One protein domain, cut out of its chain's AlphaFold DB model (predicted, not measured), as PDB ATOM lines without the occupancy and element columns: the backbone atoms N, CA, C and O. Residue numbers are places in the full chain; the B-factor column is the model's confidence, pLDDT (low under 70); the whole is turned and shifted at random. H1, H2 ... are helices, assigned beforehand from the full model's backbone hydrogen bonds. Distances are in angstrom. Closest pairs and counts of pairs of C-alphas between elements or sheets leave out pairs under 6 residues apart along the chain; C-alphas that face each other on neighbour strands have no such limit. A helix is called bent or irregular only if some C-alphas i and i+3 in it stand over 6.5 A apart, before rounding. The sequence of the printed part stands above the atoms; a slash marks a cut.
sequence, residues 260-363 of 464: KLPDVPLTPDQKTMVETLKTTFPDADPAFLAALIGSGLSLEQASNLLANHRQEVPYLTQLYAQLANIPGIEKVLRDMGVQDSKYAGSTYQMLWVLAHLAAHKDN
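Overview. This is residues 260 to 363 of the 464 residues of an uncharacterized protein of Dictyobacter alpinus (UniProt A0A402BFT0). A short helix, H2, sits in the middle, with H1 packed on one side and H5 crossing it on the other. H3 crosses H5 near that core, and the long H6 folds back along H5 as a hairpin, at the end of the domain away from H1. The printed part has 104 residues with six named helices, H1 to H6 in chain order, and no named strand: all helix. It is compact, with a radius of gyration of the C-alphas of 13.1 A, spanning 39 by 28 by 21 A.

Arrangement. Begin with H1, residues 268 to 280, which touches H2, residues 286 to 294, at a steep tilt of 50 degrees, opposite ways; their closest C-alphas, Val 274 and Leu 289, are 6.0 A apart. H3, residues 299 to 308, and H5, residues 329 to 338, touch about perpendicular, at 81 degrees, closest at C-alphas Leu 305 and Gly 337, 5.2 A. H2 also touches H5 at 81 degrees, with C-alphas Leu 292 and Leu 333 closest at 6.8 A. H6, residues 340 to 360, forms a hairpin with H5; C-alphas Met 336 and Tyr 343 are closest, 4.3 A. With residues 319 to 323 alone, H4, residues 310 to 323, touches H6, closest at C-alphas Leu 323 and Leu 354, 7.0 A. H1 and H6 are apart. Every O i to N i+4 pair is within hydrogen-bond range in H1, H2 and H3, against 8 of 10 in H4, 5 of 6 in H5 and 15 of 17 in H6.

Along the chain. Find C-alpha 268 at (63.049, 98.280, 79.679), where H1 begins its 18.9 A. H4 runs 20.2 A and is irregular, C-alphas 311 and 314 being 7.3 A apart; H6 is only just irregular, at 6.9 A from C-alpha 341 to 344. H6 runs 30.5 A to C-alpha 360 at (90.818, 89.349, 53.593).

Size, cuts and confidence. The two C-alphas farthest apart, Asp 269 and Ala 359, are 39.8 A apart. The printed part has no cut, its links between helices are tight, and no printed residue is under 70 in pLDDT.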
ATOM      1  N   LYS A 260      70.410  91.369  57.607       76.00
ATOM      2  CA  LYS A 260      69.595  92.041  58.626       76.00
ATOM      3  C   LYS A 260      70.476  92.453  59.800       76.00
ATOM      4  O   LYS A 260      71.408  91.728  60.147       76.00
ATOM      5  N   LEU A 261      70.148  93.585  60.416       83.38
ATOM      6  CA  LEU A 261      70.728  93.978  61.696       83.38
ATOM      7  C   LEU A 261      70.447  92.898  62.751       83.38
ATOM      8  O   LEU A 261      69.335  92.361  62.768       83.38
ATOM      9  N   PRO A 262      71.428  92.545  63.598       84.19
ATOM     10  CA  PRO A 262      71.188  91.604  64.679       84.19
ATOM     11  C   PRO A 262      70.243  92.219  65.712       84.19
ATOM     12  O   PRO A 262      70.283  93.422  65.976       84.19
ATOM     13  N   ASP A 263      69.419  91.377  66.331       88.44
ATOM     14  CA  ASP A 263      68.594  91.800  67.458       88.44
ATOM     15  C   ASP A 263      69.494  92.135  68.656       88.44
ATOM     16  O   ASP A 263      70.241  91.289  69.153       88.44
ATOM     17  N   VAL A 264      69.411  93.377  69.136       90.38
ATOM     18  CA  VAL A 264      70.169  93.845  70.300       90.38
ATOM     19  C   VAL A 264      69.303  93.690  71.554       90.38
ATOM     20  O   VAL A 264      68.206  94.254  71.610       90.38
ATOM     21  N   PRO A 265      69.738  92.935  72.581       91.81
ATOM     22  CA  PRO A 265      68.973  92.800  73.814       91.81
ATOM     23  C   PRO A 265      68.969  94.128  74.582       91.81
ATOM     24  O   PRO A 265      70.014  94.605  75.016       91.81
ATOM     25  N   LEU A 266      67.783  94.712  74.771       95.00
ATOM     26  CA  LEU A 266      67.596  95.991  75.467       95.00
ATOM     27  C   LEU A 266      66.885  95.821  76.813       95.00
ATOM     28  O   LEU A 266      65.921  95.051  76.931       95.00
ATOM     29  N   THR A 267      67.303  96.608  77.806       97.12
ATOM     30  CA  THR A 267      66.566  96.785  79.067       97.12
ATOM     31  C   THR A 267      65.241  97.532  78.837       97.12
ATOM     32  O   THR A 267      65.055  98.154  77.787       97.12
ATOM     33  N   PRO A 268      64.287  97.504  79.791       97.69
ATOM     34  CA  PRO A 268      63.049  98.280  79.679       97.69
ATOM     35  C   PRO A 268      63.283  99.777  79.427       97.69
ATOM     36  O   PRO A 268      62.677 100.333  78.515       97.69
ATOM     37  N   ASP A 269      64.213 100.402  80.153       96.94
ATOM     38  CA  ASP A 269      64.525 101.828  79.991       96.94
ATOM     39  C   ASP A 269      65.107 102.126  78.605       96.94
ATOM     40  O   ASP A 269      64.705 103.083  77.943       96.94
ATOM     41  N   GLN A 270      66.000 101.259  78.116       97.31
ATOM     42  CA  GLN A 270      66.561 101.376  76.771       97.31
ATOM     43  C   GLN A 270      65.486 101.242  75.685       97.31
ATOM     44  O   GLN A 270      65.529 101.968  74.694       97.31
ATOM     45  N   LYS A 271      64.482 100.373  75.867       97.56
ATOM     46  CA  LYS A 271      63.343 100.279  74.936       97.56
ATOM     47  C   LYS A 271      62.557 101.588  74.883       97.56
ATOM     48  O   LYS A 271      62.239 102.045  73.791       97.56
ATOM     49  N   THR A 272      62.306 102.226  76.027       97.38
ATOM     50  CA  THR A 272      61.642 103.542  76.071       97.38
ATOM     51  C   THR A 272      62.459 104.624  75.355       97.38
ATOM     52  O   THR A 272      61.890 105.447  74.633       97.38
ATOM     53  N   MET A 273      63.790 104.609  75.486       97.69
ATOM     54  CA  MET A 273      64.663 105.517  74.726       97.69
ATOM     55  C   MET A 273      64.542 105.279  73.215       97.69
ATOM     56  O   MET A 273      64.395 106.235  72.457       97.69
ATOM     57  N   VAL A 274      64.530 104.019  72.773       97.31
ATOM     58  CA  VAL A 274      64.356 103.666  71.355       97.31
ATOM     59  C   VAL A 274      62.997 104.117  70.814       97.31
ATOM     60  O   VAL A 274      62.949 104.685  69.728       97.31
ATOM     61  N   GLU A 275      61.899 103.932  71.551       97.19
ATOM     62  CA  GLU A 275      60.574 104.423  71.125       97.19
ATOM     63  C   GLU A 275      60.523 105.954  71.010       97.19
ATOM     64  O   GLU A 275      59.901 106.504  70.096       97.19
ATOM     65  N   THR A 276      61.248 106.648  71.888       96.44
ATOM     66  CA  THR A 276      61.407 108.103  71.800       96.44
ATOM     67  C   THR A 276      62.152 108.489  70.520       96.44
ATOM     68  O   THR A 276      61.674 109.332  69.763       96.44
ATOM     69  N   LEU A 277      63.278 107.829  70.224       95.81
ATOM     70  CA  LEU A 277      64.042 108.070  68.997       95.81
ATOM     71  C   LEU A 277      63.238 107.756  67.734       95.81
ATOM     72  O   LEU A 277      63.296 108.535  66.793       95.81
ATOM     73  N   LYS A 278      62.452 106.674  67.714       96.75
ATOM     74  CA  LYS A 278      61.568 106.338  66.582       96.75
ATOM     75  C   LYS A 278      60.556 107.439  66.291       96.75
ATOM     76  O   LYS A 278      60.268 107.722  65.135       96.75
ATOM     77  N   THR A 279      60.017 108.057  67.341       93.50
ATOM     78  CA  THR A 279      59.055 109.156  67.199       93.50
ATOM     79  C   THR A 279      59.724 110.406  66.620       93.50
ATOM     80  O   THR A 279      59.150 111.070  65.762       93.50
ATOM     81  N   THR A 280      60.949 110.713  67.058       90.25
ATOM     82  CA  THR A 280      61.718 111.882  66.596       90.25
ATOM     83  C   THR A 280      62.332 111.680  65.205       90.25
ATOM     84  O   THR A 280      62.408 112.622  64.417       90.25
ATOM     85  N   PHE A 281      62.751 110.455  64.887       92.75
ATOM     86  CA  PHE A 281      63.445 110.069  63.658       92.75
ATOM     87  C   PHE A 281      62.723 108.886  62.987       92.75
ATOM     88  O   PHE A 281      63.255 107.776  62.962       92.75
ATOM     89  N   PRO A 282      61.515 109.100  62.430       89.88
ATOM     90  CA  PRO A 282      60.689 108.022  61.874       89.88
ATOM     91  C   PRO A 282      61.314 107.325  60.658       89.88
ATOM     92  O   PRO A 282      60.925 106.207  60.330       89.88
ATOM     93  N   ASP A 283      62.287 107.971  60.012       84.19
ATOM     94  CA  ASP A 283      63.005 107.442  58.848       84.19
ATOM     95  C   ASP A 283      64.184 106.524  59.236       84.19
ATOM     96  O   ASP A 283      64.772 105.875  58.372       84.19
ATOM     97  N   ALA A 284      64.577 106.492  60.516       87.94
ATOM     98  CA  ALA A 284      65.696 105.681  60.984       87.94
ATOM     99  C   ALA A 284      65.271 104.227  61.235       87.94
ATOM    100  O   ALA A 284      64.204 103.961  61.794       87.94
ATOM    101  N   ASP A 285      66.132 103.273  60.870       91.19
ATOM    102  CA  ASP A 285      65.855 101.851  61.067       91.19
ATOM    103  C   ASP A 285      65.725 101.513  62.573       91.19
ATOM    104  O   ASP A 285      66.653 101.774  63.349       91.19
ATOM    105  N   PRO A 286      64.607 100.903  63.015       93.44
ATOM    106  CA  PRO A 286      64.387 100.523  64.410       93.44
ATOM    107  C   PRO A 286      65.500  99.695  65.059       93.44
ATOM    108  O   PRO A 286      65.781  99.879  66.245       93.44
ATOM    109  N   ALA A 287      66.113  98.772  64.318       92.94
ATOM    110  CA  ALA A 287      67.189  97.932  64.824       92.94
ATOM    111  C   ALA A 287      68.500  98.722  64.939       92.94
ATOM    112  O   ALA A 287      69.278  98.484  65.861       92.94
ATOM    113  N   PHE A 288      68.720  99.720  64.079       95.56
ATOM    114  CA  PHE A 288      69.865 100.619  64.219       95.56
ATOM    115  C   PHE A 288      69.710 101.549  65.423       95.56
ATOM    116  O   PHE A 288      70.650 101.709  66.199       95.56
ATOM    117  N   LEU A 289      68.506 102.085  65.658       97.12
ATOM    118  CA  LEU A 289      68.207 102.840  66.880       97.12
ATOM    119  C   LEU A 289      68.442 101.991  68.140       97.12
ATOM    120  O   LEU A 289      69.015 102.472  69.121       97.12
ATOM    121  N   ALA A 290      68.052 100.713  68.101       96.88
ATOM    122  CA  ALA A 290      68.349  99.761  69.166       96.88
ATOM    123  C   ALA A 290      69.856  99.538  69.347       96.88
ATOM    124  O   ALA A 290      70.324  99.511  70.483       96.88
ATOM    125  N   ALA A 291      70.626  99.436  68.262       96.62
ATOM    126  CA  ALA A 291      72.079  99.314  68.327       96.62
ATOM    127  C   ALA A 291      72.760 100.555  68.921       96.62
ATOM    128  O   ALA A 291      73.650 100.411  69.758       96.62
ATOM    129  N   LEU A 292      72.307 101.763  68.567       97.31
ATOM    130  CA  LEU A 292      72.813 103.010  69.149       97.31
ATOM    131  C   LEU A 292      72.639 103.019  70.670       97.31
ATOM    132  O   LEU A 292      73.611 103.196  71.402       97.31
ATOM    133  N   ILE A 293      71.428 102.758  71.161       98.06
ATOM    134  CA  ILE A 293      71.154 102.729  72.604       98.06
ATOM    135  C   ILE A 293      71.848 101.542  73.288       98.06
ATOM    136  O   ILE A 293      72.413 101.682  74.375       98.06
ATOM    137  N   GLY A 294      71.858 100.373  72.646       96.56
ATOM    138  CA  GLY A 294      72.522  99.171  73.146       96.56
ATOM    139  C   GLY A 294      74.043  99.311  73.255       96.56
ATOM    140  O   GLY A 294      74.645  98.684  74.121       96.56
ATOM    141  N   SER A 295      74.658 100.189  72.453       96.06
ATOM    142  CA  SER A 295      76.088 100.517  72.548       96.06
ATOM    143  C   SER A 295      76.467 101.305  73.812       96.06
ATOM    144  O   SER A 295      77.650 101.432  74.138       96.06
ATOM    145  N   GLY A 296      75.469 101.814  74.545       96.88
ATOM    146  CA  GLY A 296      75.642 102.598  75.769       96.88
ATOM    147  C   GLY A 296      75.518 104.112  75.583       96.88
ATOM    148  O   GLY A 296      75.869 104.849  76.502       96.88
ATOM    149  N   LEU A 297      75.039 104.588  74.428       97.12
ATOM    150  CA  LEU A 297      74.727 106.005  74.226       97.12
ATOM    151  C   LEU A 297      73.518 106.440  75.061       97.12
ATOM    152  O   LEU A 297      72.529 105.712  75.175       97.12
ATOM    153  N   SER A 298      73.574 107.661  75.597       97.75
ATOM    154  CA  SER A 298      72.391 108.307  76.167       97.75
ATOM    155  C   SER A 298      71.398 108.704  75.067       97.75
ATOM    156  O   SER A 298      71.762 108.847  73.896       97.75
ATOM    157  N   LEU A 299      70.136 108.937  75.445       96.69
ATOM    158  CA  LEU A 299      69.110 109.439  74.522       96.69
ATOM    159  C   LEU A 299      69.547 110.742  73.831       96.69
ATOM    160  O   LEU A 299      69.324 110.909  72.633       96.69
ATOM    161  N   GLU A 300      70.185 111.644  74.576       94.94
ATOM    162  CA  GLU A 300      70.697 112.917  74.064       94.94
ATOM    163  C   GLU A 300      71.823 112.701  73.047       94.94
ATOM    164  O   GLU A 300      71.767 113.236  71.945       94.94
ATOM    165  N   GLN A 301      72.808 111.860  73.372       96.94
ATOM    166  CA  GLN A 301      73.927 111.561  72.475       96.94
ATOM    167  C   GLN A 301      73.457 110.903  71.172       96.94
ATOM    168  O   GLN A 301      73.868 111.311  70.086       96.94
ATOM    169  N   ALA A 302      72.548 109.926  71.263       96.81
ATOM    170  CA  ALA A 302      71.957 109.294  70.089       96.81
ATOM    171  C   ALA A 302      71.140 110.294  69.252       96.81
ATOM    172  O   ALA A 302      71.258 110.303  68.028       96.81
ATOM    173  N   SER A 303      70.363 111.175  69.892       93.38
ATOM    174  CA  SER A 303      69.598 112.216  69.191       93.38
ATOM    175  C   SER A 303      70.510 113.209  68.472       93.38
ATOM    176  O   SER A 303      70.248 113.544  67.320       93.38
ATOM    177  N   ASN A 304      71.601 113.637  69.113       91.44
ATOM    178  CA  ASN A 304      72.576 114.553  68.525       91.44
ATOM    179  C   ASN A 304      73.281 113.924  67.319       91.44
ATOM    180  O   ASN A 304      73.387 114.567  66.278       91.44
ATOM    181  N   LEU A 305      73.693 112.654  67.419       93.94
ATOM    182  CA  LEU A 305      74.270 111.912  66.295       93.94
ATOM    183  C   LEU A 305      73.299 111.861  65.105       93.94
ATOM    184  O   LEU A 305      73.673 112.207  63.987       93.94
ATOM    185  N   LEU A 306      72.045 111.468  65.350       94.06
ATOM    186  CA  LEU A 306      71.018 111.350  64.309       94.06
ATOM    187  C   LEU A 306      70.632 112.705  63.702       94.06
ATOM    188  O   LEU A 306      70.344 112.773  62.510       94.06
ATOM    189  N   ALA A 307      70.622 113.777  64.494       90.12
ATOM    190  CA  ALA A 307      70.311 115.119  64.018       90.12
ATOM    191  C   ALA A 307      71.451 115.707  63.173       90.12
ATOM    192  O   ALA A 307      71.203 116.170  62.059       90.12
ATOM    193  N   ASN A 308      72.690 115.643  63.671       89.00
ATOM    194  CA  ASN A 308      73.862 116.217  63.004       89.00
ATOM    195  C   ASN A 308      74.221 115.465  61.718       89.00
ATOM    196  O   ASN A 308      74.648 116.079  60.744       89.00
ATOM    197  N   HIS A 309      73.995 114.149  61.697       90.62
ATOM    198  CA  HIS A 309      74.381 113.271  60.589       90.62
ATOM    199  C   HIS A 309      73.173 112.636  59.906       90.62
ATOM    200  O   HIS A 309      73.279 111.550  59.343       90.62
ATOM    201  N   ARG A 310      72.011 113.310  59.922       86.62
ATOM    202  CA  ARG A 310      70.733 112.763  59.425       86.62
ATOM    203  C   ARG A 310      70.829 112.176  58.016       86.62
ATOM    204  O   ARG A 310      70.238 111.136  57.744       86.62
ATOM    205  N   GLN A 311      71.584 112.830  57.134       81.50
ATOM    206  CA  GLN A 311      71.785 112.388  55.748       81.50
ATOM    207  C   GLN A 311      72.619 111.103  55.647       81.50
ATOM    208  O   GLN A 311      72.470 110.345  54.694       81.50
ATOM    209  N   GLU A 312      73.486 110.848  56.625       85.38
ATOM    210  CA  GLU A 312      74.367 109.682  56.664       85.38
ATOM    211  C   GLU A 312      73.731 108.507  57.436       85.38
ATOM    212  O   GLU A 312      74.255 107.400  57.392       85.38
ATOM    213  N   VAL A 313      72.577 108.683  58.098       87.50
ATOM    214  CA  VAL A 313      71.932 107.624  58.906       87.50
ATOM    215  C   VAL A 313      71.611 106.350  58.112       87.50
ATOM    216  O   VAL A 313      71.955 105.272  58.609       87.50
ATOM    217  N   PRO A 314      71.010 106.398  56.902       82.62
ATOM    218  CA  PRO A 314      70.781 105.184  56.112       82.62
ATOM    219  C   PRO A 314      72.087 104.451  55.797       82.62
ATOM    220  O   PRO A 314      72.164 103.225  55.867       82.62
ATOM    221  N   TYR A 315      73.145 105.212  55.529       83.25
ATOM    222  CA  TYR A 315      74.468 104.669  55.291       83.25
ATOM    223  C   TYR A 315      75.066 104.010  56.539       83.25
ATOM    224  O   TYR A 315      75.487 102.855  56.476       83.25
ATOM    225  N   LEU A 316      75.080 104.705  57.678       89.69
ATOM    226  CA  LEU A 316      75.602 104.175  58.939       89.69
ATOM    227  C   LEU A 316      74.853 102.914  59.374       89.69
ATOM    228  O   LEU A 316      75.472 101.957  59.833       89.69
ATOM    229  N   THR A 317      73.534 102.897  59.169       89.50
ATOM    230  CA  THR A 317      72.664 101.740  59.412       89.50
ATOM    231  C   THR A 317      73.176 100.517  58.661       89.50
ATOM    232  O   THR A 317      73.398  99.455  59.249       89.50
ATOM    233  N   GLN A 318      73.408 100.667  57.360       83.62
ATOM    234  CA  GLN A 318      73.858  99.568  56.520       83.62
ATOM    235  C   GLN A 318      75.317  99.177  56.808       83.62
ATOM    236  O   GLN A 318      75.633  97.988  56.863       83.62
ATOM    237  N   LEU A 319      76.197 100.156  57.049       88.50
ATOM    238  CA  LEU A 319      77.586  99.915  57.437       88.50
ATOM    239  C   LEU A 319      77.652  99.107  58.738       88.50
ATOM    240  O   LEU A 319      78.346  98.095  58.804       88.50
ATOM    241  N   TYR A 320      76.876  99.493  59.752       92.31
ATOM    242  CA  TYR A 320      76.787  98.744  60.999       92.31
ATOM    243  C   TYR A 320      76.218  97.338  60.775       92.31
ATOM    244  O   TYR A 320      76.792  96.381  61.283       92.31
ATOM    245  N   ALA A 321      75.181  97.164  59.948       89.19
ATOM    246  CA  ALA A 321      74.632  95.841  59.630       89.19
ATOM    247  C   ALA A 321      75.677  94.858  59.070       89.19
ATOM    248  O   ALA A 321      75.606  93.655  59.332       89.19
ATOM    249  N   GLN A 322      76.678  95.356  58.339       86.69
ATOM    250  CA  GLN A 322      77.776  94.529  57.834       86.69
ATOM    251  C   GLN A 322      78.763  94.100  58.912       86.69
ATOM    252  O   GLN A 322      79.325  93.003  58.825       86.69
ATOM    253  N   LEU A 323      78.969  94.965  59.900       92.69
ATOM    254  CA  LEU A 323      80.038  94.858  60.884       92.69
ATOM    255  C   LEU A 323      79.551  94.378  62.251       92.69
ATOM    256  O   LEU A 323      80.377  94.025  63.081       92.69
ATOM    257  N   ALA A 324      78.237  94.321  62.485       92.50
ATOM    258  CA  ALA A 324      77.632  94.111  63.802       92.50
ATOM    259  C   ALA A 324      78.054  92.808  64.508       92.50
ATOM    260  O   ALA A 324      77.951  92.710  65.725       92.50
ATOM    261  N   ASN A 325      78.551  91.816  63.762       90.88
ATOM    262  CA  ASN A 325      79.044  90.551  64.317       90.88
ATOM    263  C   ASN A 325      80.537  90.576  64.694       90.88
ATOM    264  O   ASN A 325      81.064  89.563  65.154       90.88
ATOM    265  N   ILE A 326      81.239  91.690  64.477       94.81
ATOM    266  CA  ILE A 326      82.645  91.846  64.849       94.81
ATOM    267  C   ILE A 326      82.709  92.307  66.308       94.81
ATOM    268  O   ILE A 326      82.184  93.377  66.620       94.81
ATOM    269  N   PRO A 327      83.376  91.561  67.206       96.25
ATOM    270  CA  PRO A 327      83.499  91.976  68.598       96.25
ATOM    271  C   PRO A 327      84.123  93.371  68.729       96.25
ATOM    272  O   PRO A 327      85.187  93.620  68.158       96.25
ATOM    273  N   GLY A 328      83.482  94.257  69.497       95.88
ATOM    274  CA  GLY A 328      83.955  95.615  69.768       95.88
ATOM    275  C   GLY A 328      83.384  96.692  68.846       95.88
ATOM    276  O   GLY A 328      83.565  97.877  69.125       95.88
ATOM    277  N   ILE A 329      82.668  96.328  67.775       96.31
ATOM    278  CA  ILE A 329      82.098  97.299  66.828       96.31
ATOM    279  C   ILE A 329      81.084  98.241  67.489       96.31
ATOM    280  O   ILE A 329      80.949  99.399  67.099       96.31
ATOM    281  N   GLU A 330      80.412  97.776  68.540       95.56
ATOM    282  CA  GLU A 330      79.526  98.581  69.369       95.56
ATOM    283  C   GLU A 330      80.259  99.750  70.034       95.56
ATOM    284  O   GLU A 330      79.678 100.817  70.203       95.56
ATOM    285  N   LYS A 331      81.550  99.603  70.359       96.12
ATOM    286  CA  LYS A 331      82.346 100.703  70.913       96.12
ATOM    287  C   LYS A 331      82.629 101.768  69.859       96.12
ATOM    288  O   LYS A 331      82.532 102.942  70.187       96.12
ATOM    289  N   VAL A 332      82.902 101.366  68.614       96.69
ATOM    290  CA  VAL A 332      83.067 102.305  67.490       96.69
ATOM    291  C   VAL A 332      81.768 103.083  67.270       96.69
ATOM    292  O   VAL A 332      81.788 104.306  67.154       96.69
ATOM    293  N   LEU A 333      80.624 102.389  67.305       95.75
ATOM    294  CA  LEU A 333      79.306 103.016  67.196       95.75
ATOM    295  C   LEU A 333      79.023 103.984  68.356       95.75
ATOM    296  O   LEU A 333      78.518 105.085  68.139       95.75
ATOM    297  N   ARG A 334      79.375 103.611  69.591       96.31
ATOM    298  CA  ARG A 334      79.262 104.504  70.750       96.31
ATOM    299  C   ARG A 334      80.147 105.738  70.577       96.31
ATOM    300  O   ARG A 334      79.704 106.855  70.821       96.31
ATOM    301  N   ASP A 335      81.391 105.565  70.152       95.56
ATOM    302  CA  ASP A 335      82.345 106.664  70.028       95.56
ATOM    303  C   ASP A 335      81.917 107.700  68.973       95.56
ATOM    304  O   ASP A 335      82.169 108.887  69.181       95.56
ATOM    305  N   MET A 336      81.164 107.294  67.939       95.12
ATOM    306  CA  MET A 336      80.495 108.219  67.008       95.12
ATOM    307  C   MET A 336      79.522 109.176  67.704       95.12
ATOM    308  O   MET A 336      79.459 110.347  67.340       95.12
ATOM    309  N   GLY A 337      78.742 108.685  68.673       91.75
ATOM    310  CA  GLY A 337      77.683 109.462  69.326       91.75
ATOM    311  C   GLY A 337      78.124 110.227  70.575       91.75
ATOM    312  O   GLY A 337      77.443 111.159  70.992       91.75
ATOM    313  N   VAL A 338      79.257 109.861  71.186       91.75
ATOM    314  CA  VAL A 338      79.737 110.514  72.418       91.75
ATOM    315  C   VAL A 338      80.213 111.942  72.156       91.75
ATOM    316  O   VAL A 338      79.928 112.832  72.958       91.75
ATOM    317  N   GLN A 339      80.947 112.167  71.062       87.19
ATOM    318  CA  GLN A 339      81.467 113.477  70.664       87.19
ATOM    319  C   GLN A 339      81.533 113.579  69.140       87.19
ATOM    320  O   GLN A 339      82.125 112.724  68.488       87.19
ATOM    321  N   ASP A 340      81.024 114.677  68.581       83.81
ATOM    322  CA  ASP A 340      81.006 114.902  67.129       83.81
ATOM    323  C   ASP A 340      82.419 114.896  66.506       83.81
ATOM    324  O   ASP A 340      82.638 114.388  65.409       83.81
ATOM    325  N   SER A 341      83.429 115.336  67.266       86.56
ATOM    326  CA  SER A 341      84.842 115.288  66.859       86.56
ATOM    327  C   SER A 341      85.370 113.868  66.603       86.56
ATOM    328  O   SER A 341      86.346 113.708  65.867       86.56
ATOM    329  N   LYS A 342      84.740 112.838  67.184       92.44
ATOM    330  CA  LYS A 342      85.079 111.425  66.975       92.44
ATOM    331  C   LYS A 342      84.337 110.790  65.803       92.44
ATOM    332  O   LYS A 342      84.762 109.726  65.345       92.44
ATOM    333  N   TYR A 343      83.279 111.426  65.297       94.31
ATOM    334  CA  TYR A 343      82.445 110.888  64.224       94.31
ATOM    335  C   TYR A 343      83.282 110.506  62.999       94.31
ATOM    336  O   TYR A 343      83.318 109.346  62.600       94.31
ATOM    337  N   ALA A 344      84.058 111.454  62.462       91.19
ATOM    338  CA  ALA A 344      84.862 111.223  61.264       91.19
ATOM    339  C   ALA A 344      85.916 110.114  61.443       91.19
ATOM    340  O   ALA A 344      86.177 109.354  60.513       91.19
ATOM    341  N   GLY A 345      86.535 110.015  62.625       93.69
ATOM    342  CA  GLY A 345      87.500 108.954  62.942       93.69
ATOM    343  C   GLY A 345      86.845 107.574  63.009       93.69
ATOM    344  O   GLY A 345      87.325 106.632  62.386       93.69
ATOM    345  N   SER A 346      85.703 107.485  63.685       96.06
ATOM    346  CA  SER A 346      84.952 106.236  63.845       96.06
ATOM    347  C   SER A 346      84.349 105.764  62.515       96.06
ATOM    348  O   SER A 346      84.383 104.576  62.196       96.06
ATOM    349  N   THR A 347      83.859 106.690  61.683       93.69
ATOM    350  CA  THR A 347      83.343 106.377  60.340       93.69
ATOM    351  C   THR A 347      84.457 105.866  59.437       93.69
ATOM    352  O   THR A 347      84.260 104.875  58.734       93.69
ATOM    353  N   TYR A 348      85.642 106.486  59.494       93.88
ATOM    354  CA  TYR A 348      86.838 106.001  58.800       93.88
ATOM    355  C   TYR A 348      87.208 104.576  59.238       93.88
ATOM    356  O   TYR A 348      87.458 103.719  58.395       93.88
ATOM    357  N   GLN A 349      87.167 104.290  60.540       96.50
ATOM    358  CA  GLN A 349      87.448 102.955  61.061       96.50
ATOM    359  C   GLN A 349      86.448 101.904  60.581       96.50
ATOM    360  O   GLN A 349      86.870 100.862  60.085       96.50
ATOM    361  N   MET A 350      85.139 102.161  60.660       95.50
ATOM    362  CA  MET A 350      84.132 101.213  60.157       95.50
ATOM    363  C   MET A 350      84.297 100.952  58.655       95.50
ATOM    364  O   MET A 350      84.223  99.808  58.206       95.50
ATOM    365  N   LEU A 351      84.575 102.000  57.882       91.56
ATOM    366  CA  LEU A 351      84.848 101.901  56.453       91.56
ATOM    367  C   LEU A 351      86.073 101.038  56.142       91.56
ATOM    368  O   LEU A 351      85.998 100.134  55.307       91.56
ATOM    369  N   TRP A 352      87.180 101.289  56.840       94.38
ATOM    370  CA  TRP A 352      88.403 100.517  56.672       94.38
ATOM    371  C   TRP A 352      88.183  99.046  57.044       94.38
ATOM    372  O   TRP A 352      88.566  98.154  56.291       94.38
ATOM    373  N   VAL A 353      87.500  98.779  58.164       94.62
ATOM    374  CA  VAL A 353      87.162  97.418  58.621       94.62
ATOM    375  C   VAL A 353      86.324  96.689  57.571       94.62
ATOM    376  O   VAL A 353      86.608  95.530  57.264       94.62
ATOM    377  N   LEU A 354      85.327  97.356  56.980       89.94
ATOM    378  CA  LEU A 354      84.509  96.776  55.915       89.94
ATOM    379  C   LEU A 354      85.349  96.418  54.681       89.94
ATOM    380  O   LEU A 354      85.254  95.295  54.183       89.94
ATOM    381  N   ALA A 355      86.190  97.343  54.212       86.56
ATOM    382  CA  ALA A 355      87.070  97.106  53.070       86.56
ATOM    383  C   ALA A 355      88.061  95.961  53.345       86.56
ATOM    384  O   ALA A 355      88.247  95.073  52.513       86.56
ATOM    385  N   HIS A 356      88.644  95.920  54.546       88.00
ATOM    386  CA  HIS A 356      89.553  94.852  54.947       88.00
ATOM    387  C   HIS A 356      88.855  93.487  54.983       88.00
ATOM    388  O   HIS A 356      89.419  92.497  54.518       88.00
ATOM    389  N   LEU A 357      87.623  93.407  55.495       85.44
ATOM    390  CA  LEU A 357      86.849  92.162  55.477       85.44
ATOM    391  C   LEU A 357      86.566  91.671  54.059       85.44
ATOM    392  O   LEU A 357      86.676  90.468  53.808       85.44
ATOM    393  N   ALA A 358      86.235  92.580  53.142       77.00
ATOM    394  CA  ALA A 358      86.006  92.233  51.745       77.00
ATOM    395  C   ALA A 358      87.270  91.637  51.096       77.00
ATOM    396  O   ALA A 358      87.192  90.599  50.435       77.00
ATOM    397  N   ALA A 359      88.440  92.230  51.358       77.88
ATOM    398  CA  ALA A 359      89.714  91.781  50.799       77.88
ATOM    399  C   ALA A 359      90.282  90.511  51.471       77.88
ATOM    400  O   ALA A 359      90.868  89.659  50.799       77.88
ATOM    401  N   HIS A 360      90.107  90.355  52.789       82.00
ATOM    402  CA  HIS A 360      90.818  89.349  53.593       82.00
ATOM    403  C   HIS A 360      89.921  88.308  54.281       82.00
ATOM    404  O   HIS A 360      90.433  87.498  55.052       82.00
ATOM    405  N   LYS A 361      88.614  88.278  53.981       73.69
ATOM    406  CA  LYS A 361      87.647  87.230  54.379       73.69
ATOM    407  C   LYS A 361      87.684  86.867  55.873       73.69
ATOM    408  O   LYS A 361      88.253  85.851  56.269       73.69
ATOM    409  N   ASP A 362      87.021  87.670  56.701       76.31
ATOM    410  CA  ASP A 362      86.852  87.438  58.148       76.31
ATOM    411  C   ASP A 362      88.163  87.320  58.946       76.31
ATOM    412  O   ASP A 362      88.194  86.676  59.993       76.31
ATOM    413  N   ASN A 363      89.260  87.941  58.507       91.19
ATOM    414  CA  ASN A 363      90.541  87.895  59.228       91.19
ATOM    415  C   ASN A 363      90.590  88.783  60.494       91.19
ATOM    416  O   ASN A 363      91.600  88.822  61.194       91.19
TER     417      ASN A 363